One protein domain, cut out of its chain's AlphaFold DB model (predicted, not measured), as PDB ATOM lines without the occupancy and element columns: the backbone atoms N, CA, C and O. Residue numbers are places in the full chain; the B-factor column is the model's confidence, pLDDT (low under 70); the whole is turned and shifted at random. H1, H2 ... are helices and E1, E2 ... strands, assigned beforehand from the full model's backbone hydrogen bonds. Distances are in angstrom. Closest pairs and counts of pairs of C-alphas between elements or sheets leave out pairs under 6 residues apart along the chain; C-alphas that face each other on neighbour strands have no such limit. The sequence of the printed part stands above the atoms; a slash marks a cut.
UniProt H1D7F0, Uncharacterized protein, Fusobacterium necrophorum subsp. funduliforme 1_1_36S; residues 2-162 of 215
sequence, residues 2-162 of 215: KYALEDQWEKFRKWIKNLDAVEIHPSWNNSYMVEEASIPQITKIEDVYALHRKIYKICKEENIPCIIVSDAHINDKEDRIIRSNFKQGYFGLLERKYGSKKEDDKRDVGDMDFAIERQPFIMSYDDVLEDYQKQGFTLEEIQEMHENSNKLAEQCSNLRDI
ATOM      1  N   LYS A   2      -1.763 -33.481 -36.729       87.12
ATOM      2  CA  LYS A   2      -1.847 -32.096 -36.201       87.12
ATOM      3  C   LYS A   2      -0.567 -31.561 -35.532       87.12
ATOM      4  O   LYS A   2      -0.066 -30.524 -35.941       87.12
ATOM      5  N   TYR A   3       0.002 -32.277 -34.556       93.25
ATOM      6  CA  TYR A   3       1.232 -31.824 -33.884       93.25
ATOM      7  C   TYR A   3       2.440 -31.713 -34.822       93.25
ATOM      8  O   TYR A   3       3.257 -30.821 -34.639       93.25
ATOM      9  N   ALA A   4       2.548 -32.598 -35.815       91.31
ATOM     10  CA  ALA A   4       3.613 -32.550 -36.814       91.31
ATOM     11  C   ALA A   4       3.458 -31.328 -37.734       91.31
ATOM     12  O   ALA A   4       4.435 -30.644 -38.018       91.31
ATOM     13  N   LEU A   5       2.220 -31.021 -38.135       90.81
ATOM     14  CA  LEU A   5       1.891 -29.829 -38.916       90.81
ATOM     15  C   LEU A   5       2.190 -28.544 -38.127       90.81
ATOM     16  O   LEU A   5       2.798 -27.628 -38.663       90.81
ATOM     17  N   GLU A   6       1.844 -28.479 -36.844       92.19
ATOM     18  CA  GLU A   6       2.113 -27.313 -35.981       92.19
ATOM     19  C   GLU A   6       3.581 -27.200 -35.507       92.19
ATOM     20  O   GLU A   6       3.867 -26.425 -34.596       92.19
ATOM     21  N   ASP A   7       4.503 -27.993 -36.069       92.69
ATOM     22  CA  ASP A   7       5.923 -28.079 -35.677       92.69
ATOM     23  C   ASP A   7       6.149 -28.446 -34.185       92.69
ATOM     24  O   ASP A   7       7.219 -28.254 -33.612       92.69
ATOM     25  N   GLN A   8       5.147 -29.047 -33.532       96.56
ATOM     26  CA  GLN A   8       5.170 -29.466 -32.125       96.56
ATOM     27  C   GLN A   8       5.738 -30.889 -31.964       96.56
ATOM     28  O   GLN A   8       5.082 -31.787 -31.423       96.56
ATOM     29  N   TRP A   9       6.974 -31.111 -32.419       97.06
ATOM     30  CA  TRP A   9       7.580 -32.450 -32.500       97.06
ATOM     31  C   TRP A   9       7.754 -33.161 -31.161       97.06
ATOM     32  O   TRP A   9       7.544 -34.368 -31.094       97.06
ATOM     33  N   GLU A  10       8.035 -32.439 -30.078       97.25
ATOM     34  CA  GLU A  10       8.109 -33.041 -28.738       97.25
ATOM     35  C   GLU A  10       6.763 -33.626 -28.292       97.25
ATOM     36  O   GLU A  10       6.685 -34.728 -27.745       97.25
ATOM     37  N   LYS A  11       5.662 -32.921 -28.588       97.56
ATOM     38  CA  LYS A  11       4.319 -33.449 -28.321       97.56
ATOM     39  C   LYS A  11       3.996 -34.618 -29.241       97.56
ATOM     40  O   LYS A  11       3.403 -35.585 -28.776       97.56
ATOM     41  N   PHE A  12       4.403 -34.549 -30.510       97.69
ATOM     42  CA  PHE A  12       4.243 -35.651 -31.453       97.69
ATOM     43  C   PHE A  12       4.959 -36.920 -30.963       97.69
ATOM     44  O   PHE A  12       4.305 -37.950 -30.833       97.69
ATOM     45  N   ARG A  13       6.242 -36.832 -30.576       97.75
ATOM     46  CA  ARG A  13       7.027 -37.943 -30.000       97.75
ATOM     47  C   ARG A  13       6.353 -38.558 -28.779       97.75
ATOM     48  O   ARG A  13       6.238 -39.775 -28.668       97.75
ATOM     49  N   LYS A  14       5.864 -37.723 -27.858       97.19
ATOM     50  CA  LYS A  14       5.136 -38.204 -26.676       97.19
ATOM     51  C   LYS A  14       3.819 -38.889 -27.046       97.19
ATOM     52  O   LYS A  14       3.421 -39.845 -26.386       97.19
ATOM     53  N   TRP A  15       3.132 -38.387 -28.068       96.75
ATOM     54  CA  TRP A  15       1.845 -38.915 -28.504       96.75
ATOM     55  C   TRP A  15       1.981 -40.276 -29.196       96.75
ATOM     56  O   TRP A  15       1.256 -41.192 -28.812       96.75
ATOM     57  N   ILE A  16       2.939 -40.438 -30.119       97.31
ATOM     58  CA  ILE A  16       3.111 -41.690 -30.881       97.31
ATOM     59  C   ILE A  16       3.476 -42.895 -30.006       97.31
ATOM     60  O   ILE A  16       3.196 -44.021 -30.384       97.31
ATOM     61  N   LYS A  17       4.016 -42.674 -28.801       96.88
ATOM     62  CA  LYS A  17       4.288 -43.742 -27.818       96.88
ATOM     63  C   LYS A  17       3.037 -44.426 -27.265       96.88
ATOM     64  O   LYS A  17       3.162 -45.431 -26.578       96.88
ATOM     65  N   ASN A  18       1.853 -43.869 -27.516       96.56
ATOM     66  CA  ASN A  18       0.578 -44.482 -27.140       96.56
ATOM     67  C   ASN A  18      -0.063 -45.251 -28.305       96.56
ATOM     68  O   ASN A  18      -1.214 -45.657 -28.185       96.56
ATOM     69  N   LEU A  19       0.636 -45.370 -29.437       95.56
ATOM     70  CA  LEU A  19       0.160 -46.046 -30.637       95.56
ATOM     71  C   LEU A  19       0.982 -47.312 -30.868       95.56
ATOM     72  O   LEU A  19       2.189 -47.318 -30.629       95.56
ATOM     73  N   ASP A  20       0.336 -48.342 -31.403       96.00
ATOM     74  CA  ASP A  20       1.016 -49.570 -31.825       96.00
ATOM     75  C   ASP A  20       1.797 -49.371 -33.134       96.00
ATOM     76  O   ASP A  20       2.825 -50.008 -33.364       96.00
ATOM     77  N   ALA A  21       1.328 -48.456 -33.986       97.00
ATOM     78  CA  ALA A  21       1.985 -48.062 -35.222       97.00
ATOM     79  C   ALA A  21       1.600 -46.632 -35.630       97.00
ATOM     80  O   ALA A  21       0.576 -46.090 -35.205       97.00
ATOM     81  N   VAL A  22       2.423 -46.024 -36.482       97.50
ATOM     82  CA  VAL A  22       2.149 -44.739 -37.130       97.50
ATOM     83  C   VAL A  22       1.952 -44.959 -38.622       97.50
ATOM     84  O   VAL A  22       2.788 -45.558 -39.294       97.50
ATOM     85  N   GLU A  23       0.849 -44.439 -39.140       96.75
ATOM     86  CA  GLU A  23       0.489 -44.537 -40.549       96.75
ATOM     87  C   GLU A  23       1.150 -43.431 -41.376       96.75
ATOM     88  O   GLU A  23       1.104 -42.246 -41.026       96.75
ATOM     89  N   ILE A  24       1.726 -43.822 -42.512       95.75
ATOM     90  CA  ILE A  24       2.013 -42.920 -43.625       95.75
ATOM     91  C   ILE A  24       1.083 -43.309 -44.770       95.75
ATOM     92  O   ILE A  24       0.925 -44.483 -45.104       95.75
ATOM     93  N   HIS A  25       0.428 -42.294 -45.327       94.56
ATOM     94  CA  HIS A  25      -0.466 -42.437 -46.465       94.56
ATOM     95  C   HIS A  25       0.293 -42.078 -47.749       94.56
ATOM     96  O   HIS A  25       1.294 -41.355 -47.700       94.56
ATOM     97  N   PRO A  26      -0.187 -42.526 -48.917       94.88
ATOM     98  CA  PRO A  26       0.357 -42.119 -50.197       94.88
ATOM     99  C   PRO A  26       0.287 -40.611 -50.369       94.88
ATOM    100  O   PRO A  26      -0.641 -39.944 -49.898       94.88
ATOM    101  N   SER A  27       1.253 -40.069 -51.095       94.81
ATOM    102  CA  SER A  27       1.373 -38.627 -51.248       94.81
ATOM    103  C   SER A  27       0.190 -37.997 -51.978       94.81
ATOM    104  O   SER A  27      -0.243 -36.904 -51.617       94.81
ATOM    105  N   TRP A  28      -0.395 -38.715 -52.941       91.38
ATOM    106  CA  TRP A  28      -1.601 -38.271 -53.633       91.38
ATOM    107  C   TRP A  28      -2.798 -38.136 -52.685       91.38
ATOM    108  O   TRP A  28      -3.611 -37.241 -52.902       91.38
ATOM    109  N   ASN A  29      -2.890 -38.943 -51.617       90.19
ATOM    110  CA  ASN A  29      -3.977 -38.835 -50.638       90.19
ATOM    111  C   ASN A  29      -3.816 -37.550 -49.819       90.19
ATOM    112  O   ASN A  29      -4.746 -36.772 -49.698       90.19
ATOM    113  N   ASN A  30      -2.599 -37.253 -49.354       91.50
ATOM    114  CA  ASN A  30      -2.316 -36.041 -48.577       91.50
ATOM    115  C   ASN A  30      -2.086 -34.785 -49.438       91.50
ATOM    116  O   ASN A  30      -1.810 -33.712 -48.902       91.50
ATOM    117  N   SER A  31      -2.228 -34.879 -50.764       91.62
ATOM    118  CA  SER A  31      -2.013 -33.747 -51.672       91.62
ATOM    119  C   SER A  31      -3.040 -32.623 -51.505       91.62
ATOM    120  O   SER A  31      -2.725 -31.482 -51.833       91.62
ATOM    121  N   TYR A  32      -4.218 -32.894 -50.922       88.31
ATOM    122  CA  TYR A  32      -5.193 -31.848 -50.578       88.31
ATOM    123  C   TYR A  32      -4.609 -30.792 -49.629       88.31
ATOM    124  O   TYR A  32      -5.033 -29.642 -49.666       88.31
ATOM    125  N   MET A  33      -3.617 -31.156 -48.800       90.12
ATOM    126  CA  MET A  33      -3.002 -30.242 -47.831       90.12
ATOM    127  C   MET A  33      -2.347 -29.032 -48.503       90.12
ATOM    128  O   MET A  33      -2.219 -27.994 -47.870       90.12
ATOM    129  N   VAL A  34      -1.953 -29.157 -49.775       90.44
ATOM    130  CA  VAL A  34      -1.359 -28.075 -50.577       90.44
ATOM    131  C   VAL A  34      -2.363 -26.957 -50.863       90.44
ATOM    132  O   VAL A  34      -1.993 -25.793 -50.982       90.44
ATOM    133  N   GLU A  35      -3.637 -27.312 -50.997       85.25
ATOM    134  CA  GLU A  35      -4.722 -26.373 -51.292       85.25
ATOM    135  C   GLU A  35      -5.416 -25.891 -50.014       85.25
ATOM    136  O   GLU A  35      -6.319 -25.054 -50.075       85.25
ATOM    137  N   GLU A  36      -5.001 -26.409 -48.854       83.56
ATOM    138  CA  GLU A  36      -5.746 -26.243 -47.624       83.56
ATOM    139  C   GLU A  36      -5.365 -24.977 -46.859       83.56
ATOM    140  O   GLU A  36      -4.287 -24.862 -46.277       83.56
ATOM    141  N   ALA A  37      -6.304 -24.034 -46.778       82.38
ATOM    142  CA  ALA A  37      -6.071 -22.742 -46.138       82.38
ATOM    143  C   ALA A  37      -5.754 -22.854 -44.635       82.38
ATOM    144  O   ALA A  37      -5.069 -21.986 -44.090       82.38
ATOM    145  N   SER A  38      -6.244 -23.896 -43.948       84.12
ATOM    146  CA  SER A  38      -5.901 -24.148 -42.541       84.12
ATOM    147  C   SER A  38      -4.516 -24.778 -42.336       84.12
ATOM    148  O   SER A  38      -4.052 -24.840 -41.195       84.12
ATOM    149  N   ILE A  39      -3.830 -25.181 -43.414       87.56
ATOM    150  CA  ILE A  39      -2.486 -25.774 -43.404       87.56
ATOM    151  C   ILE A  39      -1.523 -24.897 -44.244       87.56
ATOM    152  O   ILE A  39      -0.939 -25.352 -45.227       87.56
ATOM    153  N   PRO A  40      -1.301 -23.621 -43.865       88.25
ATOM    154  CA  PRO A  40      -0.524 -22.664 -44.666       88.25
ATOM    155  C   PRO A  40       0.969 -23.011 -44.831       88.25
ATOM    156  O   PRO A  40       1.670 -22.379 -45.618       88.25
ATOM    157  N   GLN A  41       1.481 -23.967 -44.059       91.50
ATOM    158  CA  GLN A  41       2.864 -24.441 -44.096       91.50
ATOM    159  C   GLN A  41       3.125 -25.489 -45.184       91.50
ATOM    160  O   GLN A  41       4.286 -25.757 -45.480       91.50
ATOM    161  N   ILE A  42       2.078 -26.098 -45.750       93.50
ATOM    162  CA  ILE A  42       2.186 -27.030 -46.873       93.50
ATOM    163  C   ILE A  42       1.755 -26.271 -48.125       93.50
ATOM    164  O   ILE A  42       0.583 -25.980 -48.313       93.50
ATOM    165  N   THR A  43       2.716 -25.912 -48.971       93.81
ATOM    166  CA  THR A  43       2.481 -25.039 -50.140       93.81
ATOM    167  C   THR A  43       2.678 -25.752 -51.472       93.81
ATOM    168  O   THR A  43       2.291 -25.247 -52.524       93.81
ATOM    169  N   LYS A  44       3.301 -26.929 -51.433       95.94
ATOM    170  CA  LYS A  44       3.609 -27.780 -52.583       95.94
ATOM    171  C   LYS A  44       3.715 -29.233 -52.137       95.94
ATOM    172  O   LYS A  44       3.872 -29.527 -50.951       95.94
ATOM    173  N   ILE A  45       3.666 -30.150 -53.096       95.56
ATOM    174  CA  ILE A  45       3.672 -31.586 -52.808       95.56
ATOM    175  C   ILE A  45       4.974 -32.046 -52.128       95.56
ATOM    176  O   ILE A  45       4.953 -32.931 -51.277       95.56
ATOM    177  N   GLU A  46       6.102 -31.390 -52.404       97.69
ATOM    178  CA  GLU A  46       7.379 -31.696 -51.755       97.69
ATOM    179  C   GLU A  46       7.361 -31.422 -50.246       97.69
ATOM    180  O   GLU A  46       8.106 -32.063 -49.503       97.69
ATOM    181  N   ASP A  47       6.501 -30.515 -49.770       96.88
ATOM    182  CA  ASP A  47       6.333 -30.267 -48.336       96.88
ATOM    183  C   ASP A  47       5.624 -31.462 -47.665       96.88
ATOM    184  O   ASP A  47       5.989 -31.860 -46.556       96.88
ATOM    185  N   VAL A  48       4.681 -32.108 -48.368       96.50
ATOM    186  CA  VAL A  48       4.053 -33.375 -47.941       96.50
ATOM    187  C   VAL A  48       5.094 -34.494 -47.892       96.50
ATOM    188  O   VAL A  48       5.172 -35.222 -46.902       96.50
ATOM    189  N   TYR A  49       5.955 -34.595 -48.910       97.94
ATOM    190  CA  TYR A  49       7.047 -35.575 -48.916       97.94
ATOM    191  C   TYR A  49       7.976 -35.362 -47.713       97.94
ATOM    192  O   TYR A  49       8.287 -36.301 -46.979       97.94
ATOM    193  N   ALA A  50       8.385 -34.115 -47.460       97.31
ATOM    194  CA  ALA A  50       9.242 -33.767 -46.331       97.31
ATOM    195  C   ALA A  50       8.588 -34.106 -44.981       97.31
ATOM    196  O   ALA A  50       9.261 -34.630 -44.087       97.31
ATOM    197  N   LEU A  51       7.281 -33.863 -44.847       97.06
ATOM    198  CA  LEU A  51       6.497 -34.239 -43.673       97.06
ATOM    199  C   LEU A  51       6.518 -35.757 -43.448       97.06
ATOM    200  O   LEU A  51       6.866 -36.200 -42.352       97.06
ATOM    201  N   HIS A  52       6.215 -36.555 -44.475       97.62
ATOM    202  CA  HIS A  52       6.225 -38.020 -44.388       97.62
ATOM    203  C   HIS A  52       7.609 -38.556 -44.003       97.62
ATOM    204  O   HIS A  52       7.740 -39.354 -43.075       97.62
ATOM    205  N   ARG A  53       8.670 -38.054 -44.647       97.94
ATOM    206  CA  ARG A  53      10.060 -38.427 -44.338       97.94
ATOM    207  C   ARG A  53      10.433 -38.098 -42.894       97.94
ATOM    208  O   ARG A  53      11.122 -38.883 -42.241       97.94
ATOM    209  N   LYS A  54       9.999 -36.943 -42.379       97.69
ATOM    210  CA  LYS A  54      10.261 -36.537 -40.990       97.69
ATOM    211  C   LYS A  54       9.503 -37.413 -39.993       97.69
ATOM    212  O   LYS A  54      10.094 -37.817 -38.996       97.69
ATOM    213  N   ILE A  55       8.248 -37.759 -40.287       97.75
ATOM    214  CA  ILE A  55       7.461 -38.702 -39.482       97.75
ATOM    215  C   ILE A  55       8.159 -40.063 -39.420       97.75
ATOM    216  O   ILE A  55       8.398 -40.552 -38.318       97.75
ATOM    217  N   TYR A  56       8.565 -40.627 -40.562       98.25
ATOM    218  CA  TYR A  56       9.280 -41.907 -40.612       98.25
ATOM    219  C   TYR A  56      10.551 -41.900 -39.750       98.25
ATOM    220  O   TYR A  56      10.745 -42.787 -38.920       98.25
ATOM    221  N   LYS A  57      11.392 -40.863 -39.883       98.25
ATOM    222  CA  LYS A  57      12.621 -40.726 -39.081       98.25
ATOM    223  C   LYS A  57      12.335 -40.711 -37.583       98.25
ATOM    224  O   LYS A  57      13.006 -41.408 -36.833       98.25
ATOM    225  N   ILE A  58      11.321 -39.963 -37.156       98.19
ATOM    226  CA  ILE A  58      10.933 -39.900 -35.744       98.19
ATOM    227  C   ILE A  58      10.422 -41.255 -35.253       98.19
ATOM    228  O   ILE A  58      10.790 -41.673 -34.161       98.19
ATOM    229  N   CYS A  59       9.624 -41.962 -36.053       98.06
ATOM    230  CA  CYS A  59       9.164 -43.307 -35.705       98.06
ATOM    231  C   CYS A  59      10.354 -44.257 -35.502       98.06
ATOM    232  O   CYS A  59      10.415 -44.961 -34.497       98.06
ATOM    233  N   LYS A  60      11.356 -44.189 -36.388       97.56
ATOM    234  CA  LYS A  60      12.595 -44.969 -36.278       97.56
ATOM    235  C   LYS A  60      13.409 -44.622 -35.029       97.56
ATOM    236  O   LYS A  60      13.882 -45.521 -34.343       97.56
ATOM    237  N   GLU A  61      13.546 -43.337 -34.705       98.00
ATOM    238  CA  GLU A  61      14.250 -42.864 -33.502       98.00
ATOM    239  C   GLU A  61      13.553 -43.282 -32.200       98.00
ATOM    240  O   GLU A  61      14.218 -43.639 -31.230       98.00
ATOM    241  N   GLU A  62      12.220 -43.249 -32.173       97.94
ATOM    242  CA  GLU A  62      11.418 -43.630 -31.004       97.94
ATOM    243  C   GLU A  62      11.121 -45.138 -30.942       97.94
ATOM    244  O   GLU A  62      10.452 -45.586 -30.011       97.94
ATOM    245  N   ASN A  63      11.620 -45.916 -31.911       97.00
ATOM    246  CA  ASN A  63      11.372 -47.350 -32.058       97.00
ATOM    247  C   ASN A  63       9.868 -47.701 -32.092       97.00
ATOM    248  O   ASN A  63       9.427 -48.672 -31.477       97.00
ATOM    249  N   ILE A  64       9.087 -46.885 -32.806       97.94
ATOM    250  CA  ILE A  64       7.662 -47.102 -33.074       97.94
ATOM    251  C   ILE A  64       7.508 -47.554 -34.535       97.94
ATOM    252  O   ILE A  64       8.049 -46.887 -35.421       97.94
ATOM    253  N   PRO A  65       6.788 -48.655 -34.824       97.69
ATOM    254  CA  PRO A  65       6.571 -49.111 -36.192       97.69
ATOM    255  C   PRO A  65       5.889 -48.044 -37.047       97.69
ATOM    256  O   PRO A  65       4.845 -47.503 -36.684       97.69
ATOM    257  N   CYS A  66       6.469 -47.767 -38.209       97.81
ATOM    258  CA  CYS A  66       5.815 -46.994 -39.254       97.81
ATOM    259  C   CYS A  66       5.242 -47.969 -40.286       97.81
ATOM    260  O   CYS A  66       5.944 -48.905 -40.678       97.81
ATOM    261  N   ILE A  67       3.994 -47.761 -40.705       97.75
ATOM    262  CA  ILE A  67       3.272 -48.643 -41.630       97.75
ATOM    263  C   ILE A  67       2.752 -47.879 -42.845       97.75
ATOM    264  O   ILE A  67       2.463 -46.682 -42.776       97.75
ATOM    265  N   ILE A  68       2.624 -48.599 -43.957       96.12
ATOM    266  CA  ILE A  68       2.023 -48.104 -45.198       96.12
ATOM    267  C   ILE A  68       0.550 -48.493 -45.205       96.12
ATOM    268  O   ILE A  68       0.220 -49.678 -45.111       96.12
ATOM    269  N   VAL A  69      -0.325 -47.504 -45.363       95.25
ATOM    270  CA  VAL A  69      -1.772 -47.699 -45.517       95.25
ATOM    271  C   VAL A  69      -2.276 -46.850 -46.673       95.25
ATOM    272  O   VAL A  69      -1.824 -45.726 -46.848       95.25
ATOM    273  N   SER A  70      -3.202 -47.366 -47.483       92.81
ATOM    274  CA  SER A  70      -3.716 -46.623 -48.643       92.81
ATOM    275  C   SER A  70      -4.979 -45.814 -48.355       92.81
ATOM    276  O   SER A  70      -5.376 -45.025 -49.210       92.81
ATOM    277  N   ASP A  71      -5.602 -46.005 -47.182       93.38
ATOM    278  CA  ASP A  71      -6.914 -45.441 -46.826       93.38
ATOM    279  C   ASP A  71      -8.004 -45.815 -47.849       93.38
ATOM    280  O   ASP A  71      -8.863 -45.011 -48.196       93.38
ATOM    281  N   ALA A  72      -7.928 -47.029 -48.413       93.00
ATOM    282  CA  ALA A  72      -8.760 -47.463 -49.532       93.00
ATOM    283  C   ALA A  72     -10.265 -47.319 -49.263       93.00
ATOM    284  O   ALA A  72     -10.791 -47.766 -48.246       93.00
ATOM    285  N   HIS A  73     -10.975 -46.770 -50.246       92.31
ATOM    286  CA  HIS A  73     -12.432 -46.648 -50.232       92.31
ATOM    287  C   HIS A  73     -13.114 -47.255 -51.468       92.31
ATOM    288  O   HIS A  73     -14.342 -47.264 -51.565       92.31
ATOM    289  N   ILE A  74     -12.307 -47.700 -52.422       92.25
ATOM    290  CA  ILE A  74     -12.656 -48.395 -53.660       92.25
ATOM    291  C   ILE A  74     -11.550 -49.416 -53.927       92.25
ATOM    292  O   ILE A  74     -10.466 -49.317 -53.347       92.25
ATOM    293  N   ASN A  75     -11.826 -50.392 -54.786       93.25
ATOM    294  CA  ASN A  75     -10.862 -51.447 -55.077       93.25
ATOM    295  C   ASN A  75      -9.775 -50.926 -56.014       93.25
ATOM    296  O   ASN A  75      -8.618 -50.837 -55.615       93.25
ATOM    297  N   ASP A  76     -10.172 -50.509 -57.213       93.94
ATOM    298  CA  ASP A  76      -9.249 -50.198 -58.296       93.94
ATOM    299  C   ASP A  76      -9.051 -48.687 -58.479       93.94
ATOM    300  O   ASP A  76      -9.895 -47.862 -58.114       93.94
ATOM    301  N   LYS A  77      -7.920 -48.298 -59.072       92.31
ATOM    302  CA  LYS A  77      -7.590 -46.891 -59.349       92.31
ATOM    303  C   LYS A  77      -8.572 -46.264 -60.344       92.31
ATOM    304  O   LYS A  77      -8.857 -45.071 -60.282       92.31
ATOM    305  N   GLU A  78      -9.119 -47.049 -61.256       92.69
ATOM    306  CA  GLU A  78     -10.076 -46.607 -62.266       92.69
ATOM    307  C   GLU A  78     -11.440 -46.268 -61.643       92.69
ATOM    308  O   GLU A  78     -12.121 -45.354 -62.112       92.69
ATOM    309  N   ASP A  79     -11.798 -46.898 -60.518       93.25
ATOM    310  CA  ASP A  79     -13.066 -46.680 -59.806       93.25
ATOM    311  C   ASP A  79     -13.128 -45.331 -59.071       93.25
ATOM    312  O   ASP A  79     -14.167 -44.937 -58.525       93.25
ATOM    313  N   ARG A  80     -12.034 -44.564 -59.087       91.69
ATOM    314  CA  ARG A  80     -11.952 -43.219 -58.502       91.69
ATOM    315  C   ARG A  80     -13.038 -42.291 -59.037       91.69
ATOM    316  O   ARG A  80     -13.607 -41.503 -58.277       91.69
ATOM    317  N   ILE A  81     -13.383 -42.434 -60.318       91.38
ATOM    318  CA  ILE A  81     -14.478 -41.687 -60.949       91.38
ATOM    319  C   ILE A  81     -15.830 -42.002 -60.300       91.38
ATOM    320  O   ILE A  81     -16.634 -41.098 -60.080       91.38
ATOM    321  N   ILE A  82     -16.073 -43.264 -59.938       90.38
ATOM    322  CA  ILE A  82     -17.334 -43.707 -59.336       90.38
ATOM    323  C   ILE A  82     -17.488 -43.067 -57.960       90.38
ATOM    324  O   ILE A  82     -18.529 -42.479 -57.666       90.38
ATOM    325  N   ARG A  83     -16.437 -43.114 -57.132       88.94
ATOM    326  CA  ARG A  83     -16.454 -42.491 -55.802       88.94
ATOM    327  C   ARG A  83     -16.615 -40.973 -55.880       88.94
ATOM    328  O   ARG A  83     -17.402 -40.420 -55.112       88.94
ATOM    329  N   SER A  84     -15.915 -40.312 -56.804       87.00
ATOM    330  CA  SER A  84     -16.054 -38.867 -57.024       87.00
ATOM    331  C   SER A  84     -17.493 -38.499 -57.412       87.00
ATOM    332  O   SER A  84     -18.118 -37.671 -56.745       87.00
ATOM    333  N   ASN A  85     -18.074 -39.196 -58.394       87.25
ATOM    334  CA  ASN A  85     -19.455 -38.977 -58.833       87.25
ATOM    335  C   ASN A  85     -20.475 -39.260 -57.723       87.25
ATOM    336  O   ASN A  85     -21.432 -38.504 -57.547       87.25
ATOM    337  N   PHE A  86     -20.272 -40.329 -56.947       86.69
ATOM    338  CA  PHE A  86     -21.132 -40.659 -55.813       86.69
ATOM    339  C   PHE A  86     -21.122 -39.543 -54.762       86.69
ATOM    340  O   PHE A  86     -22.190 -39.090 -54.341       86.69
ATOM    341  N   LYS A  87     -19.933 -39.053 -54.385       83.31
ATOM    342  CA  LYS A  87     -19.795 -37.915 -53.468       83.31
ATOM    343  C   LYS A  87     -20.520 -36.686 -54.024       83.31
ATOM    344  O   LYS A  87     -21.329 -36.101 -53.311       83.31
ATOM    345  N   GLN A  88     -20.295 -36.322 -55.290       81.06
ATOM    346  CA  GLN A  88     -20.956 -35.163 -55.910       81.06
ATOM    347  C   GLN A  88     -22.487 -35.279 -55.861       81.06
ATOM    348  O   GLN A  88     -23.174 -34.335 -55.472       81.06
ATOM    349  N   GLY A  89     -23.031 -36.452 -56.196       81.88
ATOM    350  CA  GLY A  89     -24.471 -36.708 -56.137       81.88
ATOM    351  C   GLY A  89     -25.038 -36.617 -54.717       81.88
ATOM    352  O   GLY A  89     -26.108 -36.032 -54.518       81.88
ATOM    353  N   TYR A  90     -24.317 -37.155 -53.729       80.75
ATOM    354  CA  TYR A  90     -24.693 -37.090 -52.317       80.75
ATOM    355  C   TYR A  90     -24.719 -35.647 -51.799       80.75
ATOM    356  O   TYR A  90     -25.721 -35.224 -51.222       80.75
ATOM    357  N   PHE A  91     -23.682 -34.853 -52.083       74.25
ATOM    358  CA  PHE A  91     -23.649 -33.438 -51.704       74.25
ATOM    359  C   PHE A  91     -24.724 -32.620 -52.417       74.25
ATOM    360  O   PHE A  91     -25.438 -31.863 -51.763       74.25
ATOM    361  N   GLY A  92     -24.952 -32.855 -53.712       78.88
ATOM    362  CA  GLY A  92     -26.052 -32.215 -54.434       78.88
ATOM    363  C   GLY A  92     -27.432 -32.553 -53.850       78.88
ATOM    364  O   GLY A  92     -28.352 -31.738 -53.909       78.88
ATOM    365  N   LEU A  93     -27.610 -33.736 -53.251       79.62
ATOM    366  CA  LEU A  93     -28.830 -34.075 -52.510       79.62
ATOM    367  C   LEU A  93     -28.929 -33.303 -51.187       79.62
ATOM    368  O   LEU A  93     -30.011 -32.814 -50.856       79.62
ATOM    369  N   LEU A  94     -27.826 -33.198 -50.442       77.19
ATOM    370  CA  LEU A  94     -27.775 -32.451 -49.184       77.19
ATOM    371  C   LEU A  94     -28.073 -30.966 -49.399       77.19
ATOM    372  O   LEU A  94     -28.914 -30.420 -48.691       77.19
ATOM    373  N   GLU A  95     -27.470 -30.347 -50.413       77.69
ATOM    374  CA  GLU A  95     -27.720 -28.947 -50.777       77.69
ATOM    375  C   GLU A  95     -29.186 -28.710 -51.145       77.69
ATOM    376  O   GLU A  95     -29.796 -27.746 -50.687       77.69
ATOM    377  N   ARG A  96     -29.807 -29.623 -51.906       79.06
ATOM    378  CA  ARG A  96     -31.244 -29.531 -52.217       79.06
ATOM    379  C   ARG A  96     -32.131 -29.641 -50.977       79.06
ATOM    380  O   ARG A  96     -33.189 -29.021 -50.937       79.06
ATOM    381  N   LYS A  97     -31.747 -30.464 -49.996       79.56
ATOM    382  CA  LYS A  97     -32.575 -30.763 -48.819       79.56
ATOM    383  C   LYS A  97     -32.422 -29.734 -47.698       79.56
ATOM    384  O   LYS A  97     -33.399 -29.442 -47.015       79.56
ATOM    385  N   TYR A  98     -31.214 -29.218 -47.500       77.62
ATOM    386  CA  TYR A  98     -30.874 -28.346 -46.373       77.62
ATOM    387  C   TYR A  98     -30.480 -26.924 -46.803       77.62
ATOM    388  O   TYR A  98     -30.213 -26.085 -45.947       77.62
ATOM    389  N   GLY A  99     -30.505 -26.638 -48.109       68.25
ATOM    390  CA  GLY A  99     -29.995 -25.401 -48.690       68.25
ATOM    391  C   GLY A  99     -28.478 -25.449 -48.876       68.25
ATOM    392  O   GLY A  99     -27.765 -26.175 -48.180       68.25
ATOM    393  N   SER A 100     -27.967 -24.669 -49.827       63.66
ATOM    394  CA  SER A 100     -26.529 -24.427 -49.949       63.66
ATOM    395  C   SER A 100     -26.045 -23.659 -48.716       63.66
ATOM    396  O   SER A 100     -26.678 -22.685 -48.299       63.66
ATOM    397  N   LYS A 101     -24.924 -24.085 -48.123       59.50
ATOM    398  CA  LYS A 101     -24.259 -23.309 -47.068       59.50
ATOM    399  C   LYS A 101     -23.870 -21.921 -47.604       59.50
ATOM    400  O   LYS A 101     -23.527 -21.785 -48.777       59.50
ATOM    401  N   LYS A 102     -23.958 -20.890 -46.754       54.62
ATOM    402  CA  LYS A 102     -23.541 -19.515 -47.095       54.62
ATOM    403  C   LYS A 102     -22.030 -19.475 -47.358       54.62
ATOM    404  O   LYS A 102     -21.306 -20.277 -46.782       54.62
ATOM    405  N   GLU A 103     -21.560 -18.528 -48.173       48.88
ATOM    406  CA  GLU A 103     -20.133 -18.362 -48.527       48.88
ATOM    407  C   GLU A 103     -19.190 -18.284 -47.310       48.88
ATOM    408  O   GLU A 103     -18.047 -18.727 -47.392       48.88
ATOM    409  N   ASP A 104     -19.684 -17.796 -46.170       46.62
ATOM    410  CA  ASP A 104     -18.908 -17.636 -44.933       46.62
ATOM    411  C   ASP A 104     -18.820 -18.917 -44.083       46.62
ATOM    412  O   ASP A 104     -18.050 -18.991 -43.121       46.62
ATOM    413  N   ASP A 105     -19.618 -19.930 -44.417       50.78
ATOM    414  CA  ASP A 105     -19.631 -21.214 -43.732       50.78
ATOM    415  C   ASP A 105     -18.458 -22.033 -44.287       50.78
ATOM    416  O   ASP A 105     -18.581 -22.749 -45.284       50.78
ATOM    417  N   LYS A 106     -17.276 -21.873 -43.673       42.19
ATOM    418  CA  LYS A 106     -16.078 -22.641 -44.033       42.19
ATOM    419  C   LYS A 106     -16.445 -24.126 -44.048       42.19
ATOM    420  O   LYS A 106     -16.734 -24.713 -43.007       42.19
ATOM    421  N   ARG A 107     -16.486 -24.726 -45.238       48.88
ATOM    422  CA  ARG A 107     -16.544 -26.181 -45.379       48.88
ATOM    423  C   ARG A 107     -15.242 -26.711 -44.797       48.88
ATOM    424  O   ARG A 107     -14.181 -26.262 -45.222       48.88
ATOM    425  N   ASP A 108     -15.327 -27.585 -43.802       46.28
ATOM    426  CA  ASP A 108     -14.146 -28.279 -43.299       46.28
ATOM    427  C   ASP A 108     -13.672 -29.232 -44.400       46.28
ATOM    428  O   ASP A 108     -14.475 -29.818 -45.127       46.28
ATOM    429  N   VAL A 109     -12.367 -29.346 -44.595       46.09
ATOM    430  CA  VAL A 109     -11.818 -29.818 -45.881       46.09
ATOM    431  C   VAL A 109     -11.839 -31.334 -46.053       46.09
ATOM    432  O   VAL A 109     -11.691 -31.848 -47.161       46.09
ATOM    433  N   GLY A 110     -12.241 -32.050 -45.002       49.84
ATOM    434  CA  GLY A 110     -12.705 -33.432 -45.122       49.84
ATOM    435  C   GLY A 110     -13.999 -33.593 -45.935       49.84
ATOM    436  O   GLY A 110     -14.257 -34.686 -46.441       49.84
ATOM    437  N   ASP A 111     -14.793 -32.531 -46.111       51.22
ATOM    438  CA  ASP A 111     -16.125 -32.640 -46.711       51.22
ATOM    439  C   ASP A 111     -16.143 -32.526 -48.242       51.22
ATOM    440  O   ASP A 111     -17.165 -32.850 -48.835       51.22
ATOM    441  N   MET A 112     -15.072 -32.113 -48.936       55.69
ATOM    442  CA  MET A 112     -15.183 -31.857 -50.385       55.69
ATOM    443  C   MET A 112     -13.974 -32.181 -51.266       55.69
ATOM    444  O   MET A 112     -13.825 -31.598 -52.345       55.69
ATOM    445  N   ASP A 113     -13.130 -33.137 -50.890       65.06
ATOM    446  CA  ASP A 113     -12.194 -33.657 -51.885       65.06
ATOM    447  C   ASP A 113     -12.924 -34.587 -52.877       65.06
ATOM    448  O   ASP A 113     -13.121 -35.790 -52.631       65.06
ATOM    449  N   PHE A 114     -13.393 -33.987 -53.977       68.62
ATOM    450  CA  PHE A 114     -13.971 -34.659 -55.145       68.62
ATOM    451  C   PHE A 114     -12.921 -34.993 -56.204       68.62
ATOM    452  O   PHE A 114     -13.273 -35.595 -57.223       68.62
ATOM    453  N   ALA A 115     -11.667 -34.587 -56.009       81.50
ATOM    454  CA  ALA A 115     -10.645 -34.745 -57.020       81.50
ATOM    455  C   ALA A 115     -10.434 -36.241 -57.278       81.50
ATOM    456  O   ALA A 115     -10.236 -37.036 -56.351       81.50
ATOM    457  N   ILE A 116     -10.593 -36.653 -58.537       83.94
ATOM    458  CA  ILE A 116     -10.606 -38.069 -58.922       83.94
ATOM    459  C   ILE A 116      -9.255 -38.686 -58.561       83.94
ATOM    460  O   ILE A 116      -9.189 -39.741 -57.941       83.94
ATOM    461  N   GLU A 117      -8.172 -37.987 -58.867       86.44
ATOM    462  CA  GLU A 117      -6.790 -38.384 -58.637       86.44
ATOM    463  C   GLU A 117      -6.417 -38.574 -57.160       86.44
ATOM    464  O   GLU A 117      -5.443 -39.278 -56.876       86.44
ATOM    465  N   ARG A 118      -7.201 -38.010 -56.234       87.50
ATOM    466  CA  ARG A 118      -6.998 -38.136 -54.786       87.50
ATOM    467  C   ARG A 118      -7.836 -39.239 -54.150       87.50
ATOM    468  O   ARG A 118      -7.574 -39.614 -53.014       87.50
ATOM    469  N   GLN A 119      -8.820 -39.802 -54.860       89.44
ATOM    470  CA  GLN A 119      -9.707 -40.801 -54.261       89.44
ATOM    471  C   GLN A 119      -8.929 -42.078 -53.867       89.44
ATOM    472  O   GLN A 119      -8.275 -42.690 -54.719       89.44
ATOM    473  N   PRO A 120      -8.990 -42.516 -52.599       92.44
ATOM    474  CA  PRO A 120      -8.205 -43.661 -52.150       92.44
ATOM    475  C   PRO A 120      -8.657 -45.016 -52.687       92.44
ATOM    476  O   PRO A 120      -9.844 -45.330 -52.627       92.44
ATOM    477  N   PHE A 121      -7.708 -45.843 -53.125       94.62
ATOM    478  CA  PHE A 121      -7.938 -47.186 -53.673       94.62
ATOM    479  C   PHE A 121      -7.032 -48.233 -53.005       94.62
ATOM    480  O   PHE A 121      -6.145 -47.880 -52.217       94.62
ATOM    481  N   ILE A 122      -7.260 -49.520 -53.276       96.06
ATOM    482  CA  ILE A 122      -6.377 -50.592 -52.803       96.06
ATOM    483  C   ILE A 122      -5.112 -50.569 -53.658       96.06
ATOM    484  O   ILE A 122      -5.144 -50.864 -54.847       96.06
ATOM    485  N   MET A 123      -3.990 -50.209 -53.044       95.00
ATOM    486  CA  MET A 123      -2.714 -50.149 -53.749       95.00
ATOM    487  C   MET A 123      -2.111 -51.538 -53.917       95.00
ATOM    488  O   MET A 123      -2.048 -52.317 -52.962       95.00
ATOM    489  N   SER A 124      -1.592 -51.809 -55.112       95.69
ATOM    490  CA  SER A 124      -0.615 -52.877 -55.297       95.69
ATOM    491  C   SER A 124       0.723 -52.495 -54.649       95.69
ATOM    492  O   SER A 124       0.972 -51.329 -54.330       95.69
ATOM    493  N   TYR A 125       1.620 -53.467 -54.466       95.56
ATOM    494  CA  TYR A 125       2.966 -53.153 -53.979       95.56
ATOM    495  C   TYR A 125       3.754 -52.292 -54.980       95.56
ATOM    496  O   TYR A 125       4.525 -51.433 -54.567       95.56
ATOM    497  N   ASP A 126       3.493 -52.434 -56.283       96.94
ATOM    498  CA  ASP A 126       4.106 -51.589 -57.313       96.94
ATOM    499  C   ASP A 126       3.636 -50.130 -57.201       96.94
ATOM    500  O   ASP A 126       4.459 -49.218 -57.283       96.94
ATOM    501  N   ASP A 127       2.348 -49.894 -56.917       96.19
ATOM    502  CA  ASP A 127       1.832 -48.543 -56.643       96.19
ATOM    503  C   ASP A 127       2.515 -47.923 -55.413       96.19
ATOM    504  O   ASP A 127       2.786 -46.720 -55.376       96.19
ATOM    505  N   VAL A 128       2.784 -48.742 -54.388       96.94
ATOM    506  CA  VAL A 128       3.490 -48.317 -53.171       96.94
ATOM    507  C   VAL A 128       4.919 -47.915 -53.506       96.94
ATOM    508  O   VAL A 128       5.344 -46.828 -53.115       96.94
ATOM    509  N   LEU A 129       5.648 -48.751 -54.248       97.94
ATOM    510  CA  LEU A 129       7.011 -48.449 -54.677       97.94
ATOM    511  C   LEU A 129       7.051 -47.157 -55.497       97.94
ATOM    512  O   LEU A 129       7.828 -46.255 -55.180       97.94
ATOM    513  N   GLU A 130       6.167 -47.025 -56.488       97.25
ATOM    514  CA  GLU A 130       6.111 -45.851 -57.356       97.25
ATOM    515  C   GLU A 130       5.886 -44.557 -56.559       97.25
ATOM    516  O   GLU A 130       6.598 -43.572 -56.767       97.25
ATOM    517  N   ASP A 131       4.904 -44.530 -55.654       97.38
ATOM    518  CA  ASP A 131       4.585 -43.324 -54.888       97.38
ATOM    519  C   ASP A 131       5.657 -43.024 -53.830       97.38
ATOM    520  O   ASP A 131       6.162 -41.905 -53.769       97.38
ATOM    521  N   TYR A 132       6.079 -44.008 -53.033       98.12
ATOM    522  CA  TYR A 132       6.995 -43.764 -51.915       98.12
ATOM    523  C   TYR A 132       8.426 -43.462 -52.374       98.12
ATOM    524  O   TYR A 132       9.107 -42.638 -51.754       98.12
ATOM    525  N   GLN A 133       8.886 -44.031 -53.492       98.00
ATOM    526  CA  GLN A 133      10.184 -43.648 -54.054       98.00
ATOM    527  C   GLN A 133      10.186 -42.190 -54.533       98.00
ATOM    528  O   GLN A 133      11.169 -41.482 -54.308       98.00
ATOM    529  N   LYS A 134       9.079 -41.692 -55.112       97.00
ATOM    530  CA  LYS A 134       8.941 -40.268 -55.490       97.00
ATOM    531  C   LYS A 134       9.040 -39.335 -54.284       97.00
ATOM    532  O   LYS A 134       9.588 -38.243 -54.405       97.00
ATOM    533  N   GLN A 135       8.573 -39.779 -53.117       97.44
ATOM    534  CA  GLN A 135       8.693 -39.038 -51.856       97.44
ATOM    535  C   GLN A 135      10.114 -39.073 -51.256       97.44
ATOM    536  O   GLN A 135      10.384 -38.426 -50.241       97.44
ATOM    537  N   GLY A 136      11.036 -39.835 -51.855       97.69
ATOM    538  CA  GLY A 136      12.421 -39.964 -51.408       97.69
ATOM    539  C   GLY A 136      12.659 -41.069 -50.378       97.69
ATOM    540  O   GLY A 136      13.671 -41.012 -49.672       97.69
ATOM    541  N   PHE A 137      11.753 -42.047 -50.259       98.50
ATOM    542  CA  PHE A 137      12.027 -43.280 -49.519       98.50
ATOM    543  C   PHE A 137      12.911 -44.233 -50.324       98.50
ATOM    544  O   PHE A 137      12.775 -44.377 -51.538       98.50
ATOM    545  N   THR A 138      13.837 -44.881 -49.624       98.44
ATOM    546  CA  THR A 138      14.643 -45.983 -50.157       98.44
ATOM    547  C   THR A 138      13.817 -47.268 -50.213       98.44
ATOM    548  O   THR A 138      12.809 -47.396 -49.517       98.44
ATOM    549  N   LEU A 139      14.244 -48.234 -51.030       98.31
ATOM    550  CA  LEU A 139      13.565 -49.530 -51.126       98.31
ATOM    551  C   LEU A 139      13.581 -50.269 -49.785       98.31
ATOM    552  O   LEU A 139      12.599 -50.905 -49.423       98.31
ATOM    553  N   GLU A 140      14.666 -50.133 -49.025       98.38
ATOM    554  CA  GLU A 140      14.819 -50.729 -47.704       98.38
ATOM    555  C   GLU A 140      13.837 -50.124 -46.697       98.38
ATOM    556  O   GLU A 140      13.214 -50.857 -45.936       98.38
ATOM    557  N   GLU A 141      13.649 -48.799 -46.710       98.50
ATOM    558  CA  GLU A 141      12.669 -48.132 -45.841       98.50
ATOM    559  C   GLU A 141      11.227 -48.518 -46.214       98.50
ATOM    560  O   GLU A 141      10.396 -48.710 -45.327       98.50
ATOM    561  N   ILE A 142      10.921 -48.662 -47.510       98.44
ATOM    562  CA  ILE A 142       9.595 -49.106 -47.975       98.44
ATOM    563  C   ILE A 142       9.335 -50.553 -47.546       98.44
ATOM    564  O   ILE A 142       8.279 -50.846 -46.985       98.44
ATOM    565  N   GLN A 143      10.312 -51.437 -47.755       98.12
ATOM    566  CA  GLN A 143      10.237 -52.836 -47.347       98.12
ATOM    567  C   GLN A 143      10.077 -52.966 -45.826       98.12
ATOM    568  O   GLN A 143       9.233 -53.731 -45.367       98.12
ATOM    569  N   GLU A 144      10.817 -52.180 -45.040       98.12
ATOM    570  CA  GLU A 144      10.693 -52.132 -43.577       98.12
ATOM    571  C   GLU A 144       9.264 -51.758 -43.150       98.12
ATOM    572  O   GLU A 144       8.666 -52.440 -42.316       98.12
ATOM    573  N   MET A 145       8.680 -50.709 -43.745       98.00
ATOM    574  CA  MET A 145       7.301 -50.309 -43.445       98.00
ATOM    575  C   MET A 145       6.271 -51.357 -43.892       98.00
ATOM    576  O   MET A 145       5.288 -51.586 -43.188       98.00
ATOM    577  N   HIS A 146       6.498 -52.023 -45.027       96.69
ATOM    578  CA  HIS A 146       5.649 -53.117 -45.500       96.69
ATOM    579  C   HIS A 146       5.691 -54.326 -44.549       96.69
ATOM    580  O   HIS A 146       4.655 -54.883 -44.185       96.69
ATOM    581  N   GLU A 147       6.879 -54.707 -44.082       97.38
ATOM    582  CA  GLU A 147       7.052 -55.775 -43.097       97.38
ATOM    583  C   GLU A 147       6.424 -55.430 -41.747       97.38
ATOM    584  O   GLU A 147       5.870 -56.311 -41.089       97.38
ATOM    585  N   ASN A 148       6.469 -54.161 -41.334       97.50
ATOM    586  CA  ASN A 148       5.764 -53.706 -40.138       97.50
ATOM    587  C   ASN A 148       4.247 -53.893 -40.273       97.50
ATOM    588  O   ASN A 148       3.619 -54.362 -39.322       97.50
ATOM    589  N   SER A 149       3.664 -53.610 -41.445       95.12
ATOM    590  CA  SER A 149       2.244 -53.885 -41.709       95.12
ATOM    591  C   SER A 149       1.923 -55.378 -41.575       95.12
ATOM    592  O   SER A 149       0.931 -55.739 -40.941       95.12
ATOM    593  N   ASN A 150       2.781 -56.259 -42.104       94.38
ATOM    594  CA  ASN A 150       2.596 -57.712 -41.995       94.38
ATOM    595  C   ASN A 150       2.709 -58.200 -40.543       94.38
ATOM    596  O   ASN A 150       1.849 -58.945 -40.083       94.38
ATOM    597  N   LYS A 151       3.704 -57.720 -39.786       95.25
ATOM    598  CA  LYS A 151       3.857 -58.040 -38.355       95.25
ATOM    599  C   LYS A 151       2.644 -57.606 -37.537       95.25
ATOM    600  O   LYS A 151       2.247 -58.321 -36.623       95.25
ATOM    601  N   LEU A 152       2.061 -56.447 -37.846       93.12
ATOM    602  CA  LEU A 152       0.842 -55.988 -37.183       93.12
ATOM    603  C   LEU A 152      -0.348 -56.892 -37.536       93.12
ATOM    604  O   LEU A 152      -1.105 -57.285 -36.652       93.12
ATOM    605  N   ALA A 153      -0.479 -57.289 -38.804       91.69
ATOM    606  CA  ALA A 153      -1.522 -58.216 -39.238       91.69
ATOM    607  C   ALA A 153      -1.398 -59.604 -38.581       91.69
ATOM    608  O   ALA A 153      -2.413 -60.206 -38.239       91.69
ATOM    609  N   GLU A 154      -0.180 -60.097 -38.354       91.50
ATOM    610  CA  GLU A 154       0.083 -61.367 -37.659       91.50
ATOM    611  C   GLU A 154      -0.317 -61.345 -36.174       91.50
ATOM    612  O   GLU A 154      -0.598 -62.396 -35.597       91.50
ATOM    613  N   GLN A 155      -0.358 -60.165 -35.549       90.75
ATOM    614  CA  GLN A 155      -0.812 -60.000 -34.162       90.75
ATOM    615  C   GLN A 155      -2.339 -59.996 -34.038       90.75
ATOM    616  O   GLN A 155      -2.873 -60.205 -32.946       90.75
ATOM    617  N   CYS A 156      -3.054 -59.762 -35.139       88.06
ATOM    618  CA  CYS A 156      -4.505 -59.797 -35.152       88.06
ATOM    619  C   CYS A 156      -5.013 -61.238 -35.038       88.06
ATOM    620  O   CYS A 156      -4.542 -62.147 -35.724       88.06
ATOM    621  N   SER A 157      -6.040 -61.442 -34.212       83.81
ATOM    622  CA  SER A 157      -6.761 -62.713 -34.162       83.81
ATOM    623  C   SER A 157      -7.267 -63.094 -35.551       83.81
ATOM    624  O   SER A 157      -7.787 -62.254 -36.291       83.81
ATOM    625  N   ASN A 158      -7.172 -64.378 -35.890       81.75
ATOM    626  CA  ASN A 158      -7.719 -64.867 -37.144       81.75
ATOM    627  C   ASN A 158      -9.232 -64.624 -37.161       81.75
ATOM    628  O   ASN A 158      -9.948 -65.043 -36.253       81.75
ATOM    629  N   LEU A 159      -9.736 -63.971 -38.210       75.75
ATOM    630  CA  LEU A 159     -11.162 -63.672 -38.341       75.75
ATOM    631  C   LEU A 159     -12.029 -64.941 -38.290       75.75
ATOM    632  O   LEU A 159     -13.159 -64.888 -37.816       75.75
ATOM    633  N   ARG A 160     -11.498 -66.090 -38.733       77.88
ATOM    634  CA  ARG A 160     -12.197 -67.384 -38.657       77.88
ATOM    635  C   ARG A 160     -12.405 -67.874 -37.226       77.88
ATOM    636  O   ARG A 160     -13.315 -68.664 -36.998       77.88
ATOM    637  N   ASP A 161     -11.615 -67.371 -36.286       84.75
ATOM    638  CA  ASP A 161     -11.721 -67.700 -34.866       84.75
ATOM    639  C   ASP A 161     -12.669 -66.738 -34.125       84.75
ATOM    640  O   ASP A 161     -12.970 -66.935 -32.948       84.75
ATOM    641  N   ILE A 162     -13.186 -65.705 -34.806       85.94
ATOM    642  CA  ILE A 162     -14.116 -64.723 -34.243       85.94
ATOM    643  C   ILE A 162     -15.535 -65.028 -34.724       85.94
ATOM    644  O   ILE A 162     -15.887 -64.846 -35.887       85.94
TER     645      ILE A 162
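Overview. This is residues 2 to 162 of the 215 residues of an uncharacterized protein of Fusobacterium necrophorum subsp. funduliforme 1_1_36S (UniProt H1D7F0). What is the shape? A helical body has two very short parallel strands, E1 and E2, at its core, with H4 packed on both and H7 on E2. H5 reaches away as an arm; residues 93 to 99, of which 93 to 98 belong to H5, stick out, as do residues 101 to 107 and residues 153 to 162, of which 153 to 155 belong to H7. What builds it? The 161 printed residues have seven named helices and two strands, H1 H2 E1 H3 H4 E2 H5 H6 H7, mostly helix; the whole is only just compact, close to loose, with a radius of gyration of the C-alphas of 17.9 A and spans of 49 by 42 by 32 A.

Arrangement. How does it start? H1, residues 2 to 5, and H2, residues 9 to 16, touch only at the corner; their closest C-alphas, Tyr 3 and Phe 12, are 5.4 A apart. What joins the strands? E1, residues 22 to 24, and E2, residues 66 to 68, are parallel, N 24 and O 67 within hydrogen-bond range at 3.0 A. With H3, residues 27 to 34, and H4, residues 45 to 61, between them they form a strand-helix-strand unit, two parallel strands joined through helices, with a right-handed crossover. H3 touches residues 45 to 49 of H4 alone, closest C-alphas Ser 31 and Ile 45, 6.2 A, at a steep tilt of 65 degrees, opposite ways. What follows? H5, residues 80 to 98, touches no helix; H6, residues 125 to 134, touches residues 139 to 142 alone of H7, residues 139 to 155, closest C-alphas Tyr 132 and Ile 142, 7.1 A. The closest C-alphas of E2 and H7, Ile 67 and Met 145, are 4.7 A apart. Are the helix backbones complete? Every O i to N i+4 pair is within hydrogen-bond range in H2, H4, H5 and H7, 5 of 6 in H6 and 1 of 4 in H3, which has 4 of 5 O i to N i+3 pairs; H1 is too short for an i+4 pair.

Along the chain. Where does H1 begin? C-alpha 2 is at (-1.847, -32.096, -36.201). How long are the longer helices? H5 is 27.0 A, H4 24.7 A and H7 24.6 A, and H7 ends with C-alpha 155 at (-0.812, -60.000, -34.162).

Size, cuts and confidence. How large is it? The C-alphas farthest apart, Glu 103 and Asp 161, are 51.9 A apart. Is it unbroken and sure? The printed part has no cut; the links E2 to H5 and H5 to H6 are long, and residues 99 to 114 have pLDDT under 70.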